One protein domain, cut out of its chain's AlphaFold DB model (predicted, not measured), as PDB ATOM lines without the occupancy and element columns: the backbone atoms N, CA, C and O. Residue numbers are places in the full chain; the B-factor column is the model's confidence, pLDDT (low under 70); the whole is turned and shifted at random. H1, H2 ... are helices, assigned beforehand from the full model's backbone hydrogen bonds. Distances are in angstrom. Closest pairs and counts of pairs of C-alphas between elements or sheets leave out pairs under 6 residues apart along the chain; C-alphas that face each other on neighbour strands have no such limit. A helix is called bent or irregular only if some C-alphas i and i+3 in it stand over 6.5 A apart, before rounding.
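AT A GLANCE: This is residues 58 to 125 of the 848 residues of an uncharacterized protein of Ophiocordyceps australis (UniProt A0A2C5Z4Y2). This is a compact cluster of helices in which H3 and H4 run along the length in opposite ways, H5 runs across both, and the two short helices H1 and H2 pack at the end of the body where H3 begins. The centres of H3, H4 and H5 make a triangle, and the loop of residues 91 to 100 makes the other end of the longest axis. The printed part has 68 residues with five named helices, in the order H1, H2, H3, H4, H5, and no named strand; the class is all helix. The whole is compact, with a radius of gyration of the C-alphas of 11.3 A, and spans 30 by 20 by 20 A.

HOW THE PARTS SIT: Start at the longest helix, H3, residues 77 to 90. H1, residues 58 to 62, touches H3, which touches it with residues 81 to 85 alone; look at the closest C-alphas, those of Leu 58 and Leu 84, 6.9 A apart. H4, residues 101 to 110, is close to H3 but not clearly touching, at a shallow tilt of 25 degrees, opposite ways; the closest C-alphas are those of Val 83 and Val 107, 7.2 A apart. H5, residues 114 to 124, touches H4 only at the corner, with the C-alphas of Arg 108 and Tyr 117 closest at 5.4 A, and the two are about perpendicular at 86 degrees. H2, residues 65 to 71, touches H5 at a steep tilt of 57 degrees, opposite ways; its closest pair is the C-alphas of Ile 70 and Asn 116, 6.8 A apart. H1 and H2 only just touch, only at the corner, with 3 pairs of C-alphas within 8 A, the closest being those of Ala 62 and Gln 68 at 6.7 A. H4 is apart from both H1 and H2. In H1, H3, H4 and H5 every O i to N i+4 pair is within hydrogen-bond range; in H2 it is 1 of 3, beside 2 of 4 O i to N i+3 pairs.

IN THESE COORDINATES: Find C-alpha 77 at (6.240, -1.940, 42.049); from there H3 runs 20.0 A to C-alpha 90 at (-1.724, 14.433, 50.360). H4 measures 14.5 A and H5 15.2 A, ending at C-alpha 124 at (-6.861, 9.021, 41.603). H1 measures 6.1 A and H2 9.9 A. H2 is irregular: C-alphas 66 and 69 are 7.1 A apart.

THE WHOLE: The two C-alphas farthest apart are those of Thr 75 and Lys 97, at 31.7 A. The printed part has no cut. The links H1 to H2, H2 to H3 and H4 to H5 are tight, and H3 to H4 is short, with 10 residues. The mean pLDDT of the printed part is 87.3; look for low confidence at residues 93 to 100, which are under 70.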
ATOM      1  N   LEU A  58      -5.340   0.670  45.162       86.31
ATOM      2  CA  LEU A  58      -4.111   1.225  44.580       86.31
ATOM      3  C   LEU A  58      -3.561   0.285  43.498       86.31
ATOM      4  O   LEU A  58      -3.118   0.732  42.446       86.31
ATOM      5  N   GLU A  59      -3.698  -1.017  43.728       88.94
ATOM      6  CA  GLU A  59      -3.389  -2.107  42.812       88.94
ATOM      7  C   GLU A  59      -4.297  -2.053  41.564       88.94
ATOM      8  O   GLU A  59      -3.806  -2.142  40.439       88.94
ATOM      9  N   LYS A  60      -5.609  -1.801  41.729       89.94
ATOM     10  CA  LYS A  60      -6.536  -1.533  40.609       89.94
ATOM     11  C   LYS A  60      -6.140  -0.278  39.814       89.94
ATOM     12  O   LYS A  60      -6.229  -0.299  38.590       89.94
ATOM     13  N   VAL A  61      -5.699   0.800  40.475       87.25
ATOM     14  CA  VAL A  61      -5.206   2.026  39.810       87.25
ATOM     15  C   VAL A  61      -3.908   1.762  39.040       87.25
ATOM     16  O   VAL A  61      -3.773   2.220  37.906       87.25
ATOM     17  N   ALA A  62      -2.984   0.982  39.605       88.50
ATOM     18  CA  ALA A  62      -1.737   0.597  38.945       88.50
ATOM     19  C   ALA A  62      -1.964  -0.248  37.677       88.50
ATOM     20  O   ALA A  62      -1.226  -0.112  36.705       88.50
ATOM     21  N   GLN A  63      -3.019  -1.067  37.664       90.19
ATOM     22  CA  GLN A  63      -3.417  -1.903  36.526       90.19
ATOM     23  C   GLN A  63      -4.211  -1.151  35.437       90.19
ATOM     24  O   GLN A  63      -4.583  -1.754  34.427       90.19
ATOM     25  N   MET A  64      -4.491   0.150  35.592       92.12
ATOM     26  CA  MET A  64      -5.200   0.914  34.560       92.12
ATOM     27  C   MET A  64      -4.303   1.166  33.330       92.12
ATOM     28  O   MET A  64      -3.198   1.691  33.485       92.12
ATOM     29  N   PRO A  65      -4.767   0.912  32.088       89.06
ATOM     30  CA  PRO A  65      -3.974   1.160  30.873       89.06
ATOM     31  C   PRO A  65      -3.506   2.613  30.695       89.06
ATOM     32  O   PRO A  65      -2.494   2.865  30.049       89.06
ATOM     33  N   GLN A  66      -4.223   3.578  31.280       89.69
ATOM     34  CA  GLN A  66      -3.865   5.003  31.310       89.69
ATOM     35  C   GLN A  66      -2.719   5.323  32.289       89.69
ATOM     36  O   GLN A  66      -2.203   6.437  32.291       89.69
ATOM     37  N   VAL A  67      -2.364   4.373  33.154       92.81
ATOM     38  CA  VAL A  67      -1.362   4.498  34.221       92.81
ATOM     39  C   VAL A  67      -0.160   3.583  33.957       92.81
ATOM     40  O   VAL A  67       0.941   3.886  34.414       92.81
ATOM     41  N   GLN A  68      -0.321   2.525  33.155       92.56
ATOM     42  CA  GLN A  68       0.738   1.567  32.821       92.56
ATOM     43  C   GLN A  68       2.036   2.236  32.319       92.56
ATOM     44  O   GLN A  68       3.106   1.938  32.839       92.56
ATOM     45  N   HIS A  69       1.967   3.214  31.404       92.75
ATOM     46  CA  HIS A  69       3.162   3.921  30.894       92.75
ATOM     47  C   HIS A  69       3.824   4.865  31.922       92.75
ATOM     48  O   HIS A  69       4.872   5.461  31.649       92.75
ATOM     49  N   ILE A  70       3.183   5.064  33.079       94.38
ATOM     50  CA  ILE A  70       3.745   5.737  34.255       94.38
ATOM     51  C   ILE A  70       4.402   4.691  35.163       94.38
ATOM     52  O   ILE A  70       5.529   4.911  35.592       94.38
ATOM     53  N   ALA A  71       3.743   3.551  35.399       94.75
ATOM     54  CA  ALA A  71       4.289   2.430  36.167       94.75
ATOM     55  C   ALA A  71       5.587   1.871  35.543       94.75
ATOM     56  O   ALA A  71       6.570   1.677  36.249       94.75
ATOM     57  N   GLU A  72       5.641   1.743  34.212       94.25
ATOM     58  CA  GLU A  72       6.816   1.318  33.420       94.25
ATOM     59  C   GLU A  72       8.057   2.233  33.556       94.25
ATOM     60  O   GLU A  72       9.103   1.948  32.972       94.25
ATOM     61  N   ARG A  73       7.965   3.345  34.300       92.31
ATOM     62  CA  ARG A  73       9.093   4.249  34.598       92.31
ATOM     63  C   ARG A  73       9.758   3.985  35.947       92.31
ATOM     64  O   ARG A  73      10.814   4.565  36.199       92.31
ATOM     65  N   PHE A  74       9.154   3.161  36.796       96.19
ATOM     66  CA  PHE A  74       9.686   2.799  38.107       96.19
ATOM     67  C   PHE A  74      10.470   1.494  38.017       96.19
ATOM     68  O   PHE A  74      10.188   0.641  37.173       96.19
ATOM     69  N   THR A  75      11.489   1.355  38.862       91.44
ATOM     70  CA  THR A  75      12.367   0.176  38.843       91.44
ATOM     71  C   THR A  75      11.739  -1.035  39.526       91.44
ATOM     72  O   THR A  75      12.101  -2.170  39.209       91.44
ATOM     73  N   ASP A  76      10.774  -0.799  40.413       94.44
ATOM     74  CA  ASP A  76       9.952  -1.814  41.055       94.44
ATOM     75  C   ASP A  76       8.515  -1.308  41.315       94.44
ATOM     76  O   ASP A  76       8.177  -0.134  41.129       94.44
ATOM     77  N   GLU A  77       7.640  -2.229  41.722       93.06
ATOM     78  CA  GLU A  77       6.240  -1.940  42.049       93.06
ATOM     79  C   GLU A  77       6.099  -1.174  43.382       93.06
ATOM     80  O   GLU A  77       5.120  -0.451  43.578       93.06
ATOM     81  N   GLU A  78       7.075  -1.272  44.294       92.56
ATOM     82  CA  GLU A  78       7.014  -0.640  45.617       92.56
ATOM     83  C   GLU A  78       7.250   0.875  45.543       92.56
ATOM     84  O   GLU A  78       6.506   1.625  46.182       92.56
ATOM     85  N   GLU A  79       8.200   1.345  44.728       92.94
ATOM     86  CA  GLU A  79       8.427   2.763  44.422       92.94
ATOM     87  C   GLU A  79       7.177   3.399  43.799       92.94
ATOM     88  O   GLU A  79       6.728   4.469  44.228       92.94
ATOM     89  N   PHE A  80       6.574   2.725  42.815       96.06
ATOM     90  CA  PHE A  80       5.376   3.232  42.153       96.06
ATOM     91  C   PHE A  80       4.173   3.272  43.107       96.06
ATOM     92  O   PHE A  80       3.487   4.294  43.225       96.06
ATOM     93  N   MET A  81       3.963   2.201  43.876       95.06
ATOM     94  CA  MET A  81       2.930   2.155  44.910       95.06
ATOM     95  C   MET A  81       3.202   3.153  46.044       95.06
ATOM     96  O   MET A  81       2.249   3.651  46.645       95.06
ATOM     97  N   ALA A  82       4.458   3.503  46.333       92.81
ATOM     98  CA  ALA A  82       4.799   4.580  47.258       92.81
ATOM     99  C   ALA A  82       4.405   5.956  46.696       92.81
ATOM    100  O   ALA A  82       3.827   6.753  47.437       92.81
ATOM    101  N   VAL A  83       4.617   6.225  45.402       93.06
ATOM    102  CA  VAL A  83       4.142   7.459  44.743       93.06
ATOM    103  C   VAL A  83       2.613   7.561  44.773       93.06
ATOM    104  O   VAL A  83       2.087   8.614  45.146       93.06
ATOM    105  N   LEU A  84       1.892   6.474  44.475       94.31
ATOM    106  CA  LEU A  84       0.429   6.425  44.599       94.31
ATOM    107  C   LEU A  84      -0.032   6.668  46.051       94.31
ATOM    108  O   LEU A  84      -0.910   7.496  46.295       94.31
ATOM    109  N   LYS A  85       0.591   6.016  47.043       93.31
ATOM    110  CA  LYS A  85       0.280   6.222  48.474       93.31
ATOM    111  C   LYS A  85       0.547   7.664  48.916       93.31
ATOM    112  O   LYS A  85      -0.276   8.244  49.621       93.31
ATOM    113  N   LEU A  86       1.658   8.262  48.486       89.75
ATOM    114  CA  LEU A  86       2.011   9.650  48.793       89.75
ATOM    115  C   LEU A  86       0.995  10.635  48.198       89.75
ATOM    116  O   LEU A  86       0.498  11.501  48.921       89.75
ATOM    117  N   LEU A  87       0.623  10.476  46.922       91.81
ATOM    118  CA  LEU A  87      -0.426  11.281  46.287       91.81
ATOM    119  C   LEU A  87      -1.769  11.156  47.017       91.81
ATOM    120  O   LEU A  87      -2.427  12.169  47.245       91.81
ATOM    121  N   TRP A  88      -2.147   9.947  47.442       90.56
ATOM    122  CA  TRP A  88      -3.389   9.714  48.179       90.56
ATOM    123  C   TRP A  88      -3.393  10.419  49.541       90.56
ATOM    124  O   TRP A  88      -4.322  11.165  49.848       90.56
ATOM    125  N   ILE A  89      -2.328  10.248  50.333       88.69
ATOM    126  CA  ILE A  89      -2.178  10.842  51.675       88.69
ATOM    127  C   ILE A  89      -2.225  12.378  51.630       88.69
ATOM    128  O   ILE A  89      -2.740  13.011  52.553       88.69
ATOM    129  N   GLN A  90      -1.698  12.983  50.564       87.62
ATOM    130  CA  GLN A  90      -1.724  14.433  50.360       87.62
ATOM    131  C   GLN A  90      -3.070  14.958  49.822       87.62
ATOM    132  O   GLN A  90      -3.404  16.127  50.035       87.62
ATOM    133  N   GLY A  91      -3.860  14.099  49.172       85.44
ATOM    134  CA  GLY A  91      -5.153  14.440  48.586       85.44
ATOM    135  C   GLY A  91      -5.062  15.292  47.307       85.44
ATOM    136  O   GLY A  91      -3.972  15.635  46.839       85.44
ATOM    137  N   PRO A  92      -6.214  15.663  46.718       81.56
ATOM    138  CA  PRO A  92      -6.245  16.425  45.477       81.56
ATOM    139  C   PRO A  92      -5.696  17.849  45.681       81.56
ATOM    140  O   PRO A  92      -6.042  18.504  46.676       81.56
ATOM    141  N   PRO A  93      -4.897  18.385  44.732       69.00
ATOM    142  CA  PRO A  93      -4.296  19.713  44.834       69.00
ATOM    143  C   PRO A  93      -5.350  20.828  44.697       69.00
ATOM    144  O   PRO A  93      -5.556  21.402  43.631       69.00
ATOM    145  N   GLY A  94      -6.014  21.134  45.812       65.94
ATOM    146  CA  GLY A  94      -7.008  22.204  45.928       65.94
ATOM    147  C   GLY A  94      -7.708  22.282  47.291       65.94
ATOM    148  O   GLY A  94      -7.991  23.383  47.755       65.94
ATOM    149  N   ASN A  95      -7.944  21.149  47.966       54.19
ATOM    150  CA  ASN A  95      -8.909  21.104  49.081       54.19
ATOM    151  C   ASN A  95      -8.331  21.278  50.498       54.19
ATOM    152  O   ASN A  95      -9.103  21.486  51.436       54.19
ATOM    153  N   ARG A  96      -7.008  21.196  50.707       48.97
ATOM    154  CA  ARG A  96      -6.367  21.439  52.021       48.97
ATOM    155  C   ARG A  96      -5.078  22.260  51.881       48.97
ATOM    156  O   ARG A  96      -4.656  22.579  50.773       48.97
ATOM    157  N   LYS A  97      -4.530  22.687  53.031       50.97
ATOM    158  CA  LYS A  97      -3.385  23.614  53.180       50.97
ATOM    159  C   LYS A  97      -2.305  23.359  52.123       50.97
ATOM    160  O   LYS A  97      -1.916  22.211  51.958       50.97
ATOM    161  N   LYS A  98      -1.814  24.436  51.485       50.34
ATOM    162  CA  LYS A  98      -0.782  24.423  50.430       50.34
ATOM    163  C   LYS A  98       0.199  23.258  50.600       50.34
ATOM    164  O   LYS A  98       1.013  23.283  51.524       50.34
ATOM    165  N   LEU A  99       0.153  22.307  49.667       56.38
ATOM    166  CA  LEU A  99       1.280  21.413  49.413       56.38
ATOM    167  C   LEU A  99       2.537  22.272  49.263       56.38
ATOM    168  O   LEU A  99       2.479  23.333  48.629       56.38
ATOM    169  N   SER A 100       3.659  21.845  49.846       67.81
ATOM    170  CA  SER A 100       4.931  22.492  49.529       67.81
ATOM    171  C   SER A 100       5.141  22.388  48.020       67.81
ATOM    172  O   SER A 100       4.866  21.346  47.417       67.81
ATOM    173  N   ALA A 101       5.573  23.486  47.391       71.69
ATOM    174  CA  ALA A 101       5.798  23.505  45.947       71.69
ATOM    175  C   ALA A 101       6.731  22.345  45.562       71.69
ATOM    176  O   ALA A 101       6.397  21.547  44.684       71.69
ATOM    177  N   ASP A 102       7.795  22.200  46.354       78.88
ATOM    178  CA  ASP A 102       8.795  21.136  46.404       78.88
ATOM    179  C   ASP A 102       8.204  19.719  46.316       78.88
ATOM    180  O   ASP A 102       8.677  18.922  45.512       78.88
ATOM    181  N   TYR A 103       7.148  19.393  47.079       84.44
ATOM    182  CA  TYR A 103       6.513  18.070  47.003       84.44
ATOM    183  C   TYR A 103       5.862  17.847  45.635       84.44
ATOM    184  O   TYR A 103       6.067  16.813  45.000       84.44
ATOM    185  N   SER A 104       5.106  18.837  45.149       83.56
ATOM    186  CA  SER A 104       4.458  18.716  43.843       83.56
ATOM    187  C   SER A 104       5.473  18.676  42.697       83.56
ATOM    188  O   SER A 104       5.186  18.060  41.680       83.56
ATOM    189  N   VAL A 105       6.646  19.301  42.852       88.81
ATOM    190  CA  VAL A 105       7.760  19.213  41.893       88.81
ATOM    191  C   VAL A 105       8.385  17.819  41.934       88.81
ATOM    192  O   VAL A 105       8.468  17.183  40.889       88.81
ATOM    193  N   ALA A 106       8.718  17.299  43.118       88.00
ATOM    194  CA  ALA A 106       9.311  15.971  43.266       88.00
ATOM    195  C   ALA A 106       8.439  14.868  42.639       88.00
ATOM    196  O   ALA A 106       8.942  14.045  41.879       88.00
ATOM    197  N   VAL A 107       7.118  14.882  42.869       90.94
ATOM    198  CA  VAL A 107       6.230  13.876  42.261       90.94
ATOM    199  C   VAL A 107       6.122  14.046  40.738       90.94
ATOM    200  O   VAL A 107       6.133  13.039  40.034       90.94
ATOM    201  N   ARG A 108       6.086  15.282  40.205       94.38
ATOM    202  CA  ARG A 108       6.149  15.531  38.744       94.38
ATOM    203  C   ARG A 108       7.434  14.987  38.128       94.38
ATOM    204  O   ARG A 108       7.384  14.453  37.024       94.38
ATOM    205  N   GLU A 109       8.566  15.130  38.813       93.12
ATOM    206  CA  GLU A 109       9.855  14.605  38.358       93.12
ATOM    207  C   GLU A 109       9.871  13.070  38.390       93.12
ATOM    208  O   GLU A 109      10.245  12.465  37.388       93.12
ATOM    209  N   MET A 110       9.362  12.437  39.456       91.25
ATOM    210  CA  MET A 110       9.279  10.969  39.568       91.25
ATOM    211  C   MET A 110       8.380  10.331  38.497       91.25
ATOM    212  O   MET A 110       8.781   9.360  37.865       91.25
ATOM    213  N   VAL A 111       7.197  10.892  38.210       95.06
ATOM    214  CA  VAL A 111       6.352  10.404  37.093       95.06
ATOM    215  C   VAL A 111       6.858  10.868  35.713       95.06
ATOM    216  O   VAL A 111       6.327  10.465  34.671       95.06
ATOM    217  N   GLY A 112       7.896  11.710  35.686       95.00
ATOM    218  CA  GLY A 112       8.574  12.217  34.496       95.00
ATOM    219  C   GLY A 112       7.730  13.156  33.626       95.00
ATOM    220  O   GLY A 112       7.720  13.007  32.399       95.00
ATOM    221  N   GLY A 113       7.020  14.104  34.243       94.06
ATOM    222  CA  GLY A 113       6.412  15.256  33.570       94.06
ATOM    223  C   GLY A 113       5.029  15.663  34.088       94.06
ATOM    224  O   GLY A 113       4.272  14.851  34.618       94.06
ATOM    225  N   GLU A 114       4.668  16.931  33.852       94.44
ATOM    226  CA  GLU A 114       3.361  17.506  34.214       94.44
ATOM    227  C   GLU A 114       2.185  16.680  33.674       94.44
ATOM    228  O   GLU A 114       1.228  16.430  34.396       94.44
ATOM    229  N   SER A 115       2.261  16.218  32.423       92.31
ATOM    230  CA  SER A 115       1.185  15.455  31.779       92.31
ATOM    231  C   SER A 115       0.873  14.148  32.511       92.31
ATOM    232  O   SER A 115      -0.295  13.820  32.700       92.31
ATOM    233  N   ASN A 116       1.903  13.436  32.979       93.94
ATOM    234  CA  ASN A 116       1.735  12.215  33.766       93.94
ATOM    235  C   ASN A 116       1.229  12.530  35.181       93.94
ATOM    236  O   ASN A 116       0.369  11.819  35.687       93.94
ATOM    237  N   TYR A 117       1.698  13.619  35.794       95.19
ATOM    238  CA  TYR A 117       1.227  14.080  37.105       95.19
ATOM    239  C   TYR A 117      -0.268  14.443  37.084       95.19
ATOM    240  O   TYR A 117      -1.030  13.983  37.933       95.19
ATOM    241  N   GLN A 118      -0.708  15.199  36.074       94.31
ATOM    242  CA  GLN A 118      -2.117  15.551  35.871       94.31
ATOM    243  C   GLN A 118      -2.977  14.320  35.561       94.31
ATOM    244  O   GLN A 118      -4.066  14.189  36.114       94.31
ATOM    245  N   LEU A 119      -2.486  13.388  34.737       93.38
ATOM    246  CA  LEU A 119      -3.194  12.139  34.442       93.38
ATOM    247  C   LEU A 119      -3.380  11.281  35.702       93.38
ATOM    248  O   LEU A 119      -4.487  10.814  35.964       93.38
ATOM    249  N   LEU A 120      -2.334  11.146  36.520       92.81
ATOM    250  CA  LEU A 120      -2.380  10.393  37.774       92.81
ATOM    251  C   LEU A 120      -3.334  11.045  38.792       92.81
ATOM    252  O   LEU A 120      -4.124  10.346  39.424       92.81
ATOM    253  N   ILE A 121      -3.358  12.383  38.874       95.12
ATOM    254  CA  ILE A 121      -4.365  13.133  39.647       95.12
ATOM    255  C   ILE A 121      -5.783  12.872  39.128       95.12
ATOM    256  O   ILE A 121      -6.679  12.641  39.933       95.12
ATOM    257  N   CYS A 122      -6.012  12.899  37.813       93.94
ATOM    258  CA  CYS A 122      -7.338  12.666  37.235       93.94
ATOM    259  C   CYS A 122      -7.848  11.234  37.450       93.94
ATOM    260  O   CYS A 122      -9.054  11.053  37.607       93.94
ATOM    261  N   VAL A 123      -6.954  10.239  37.477       93.06
ATOM    262  CA  VAL A 123      -7.298   8.837  37.774       93.06
ATOM    263  C   VAL A 123      -7.548   8.617  39.270       93.06
ATOM    264  O   VAL A 123      -8.509   7.944  39.632       93.06
ATOM    265  N   MET A 124      -6.722   9.193  40.149       92.31
ATOM    266  CA  MET A 124      -6.861   9.021  41.603       92.31
ATOM    267  C   MET A 124      -7.977   9.867  42.222       92.31
ATOM    268  O   MET A 124      -8.570   9.475  43.225       92.31
ATOM    269  N   PHE A 125      -8.248  11.035  41.642       93.88
ATOM    270  CA  PHE A 125      -9.240  11.997  42.111       93.88
ATOM    271  C   PHE A 125     -10.184  12.383  40.960       93.88
ATOM    272  O   PHE A 125     -10.198  13.547  40.531       93.88
TER     273      PHE A 125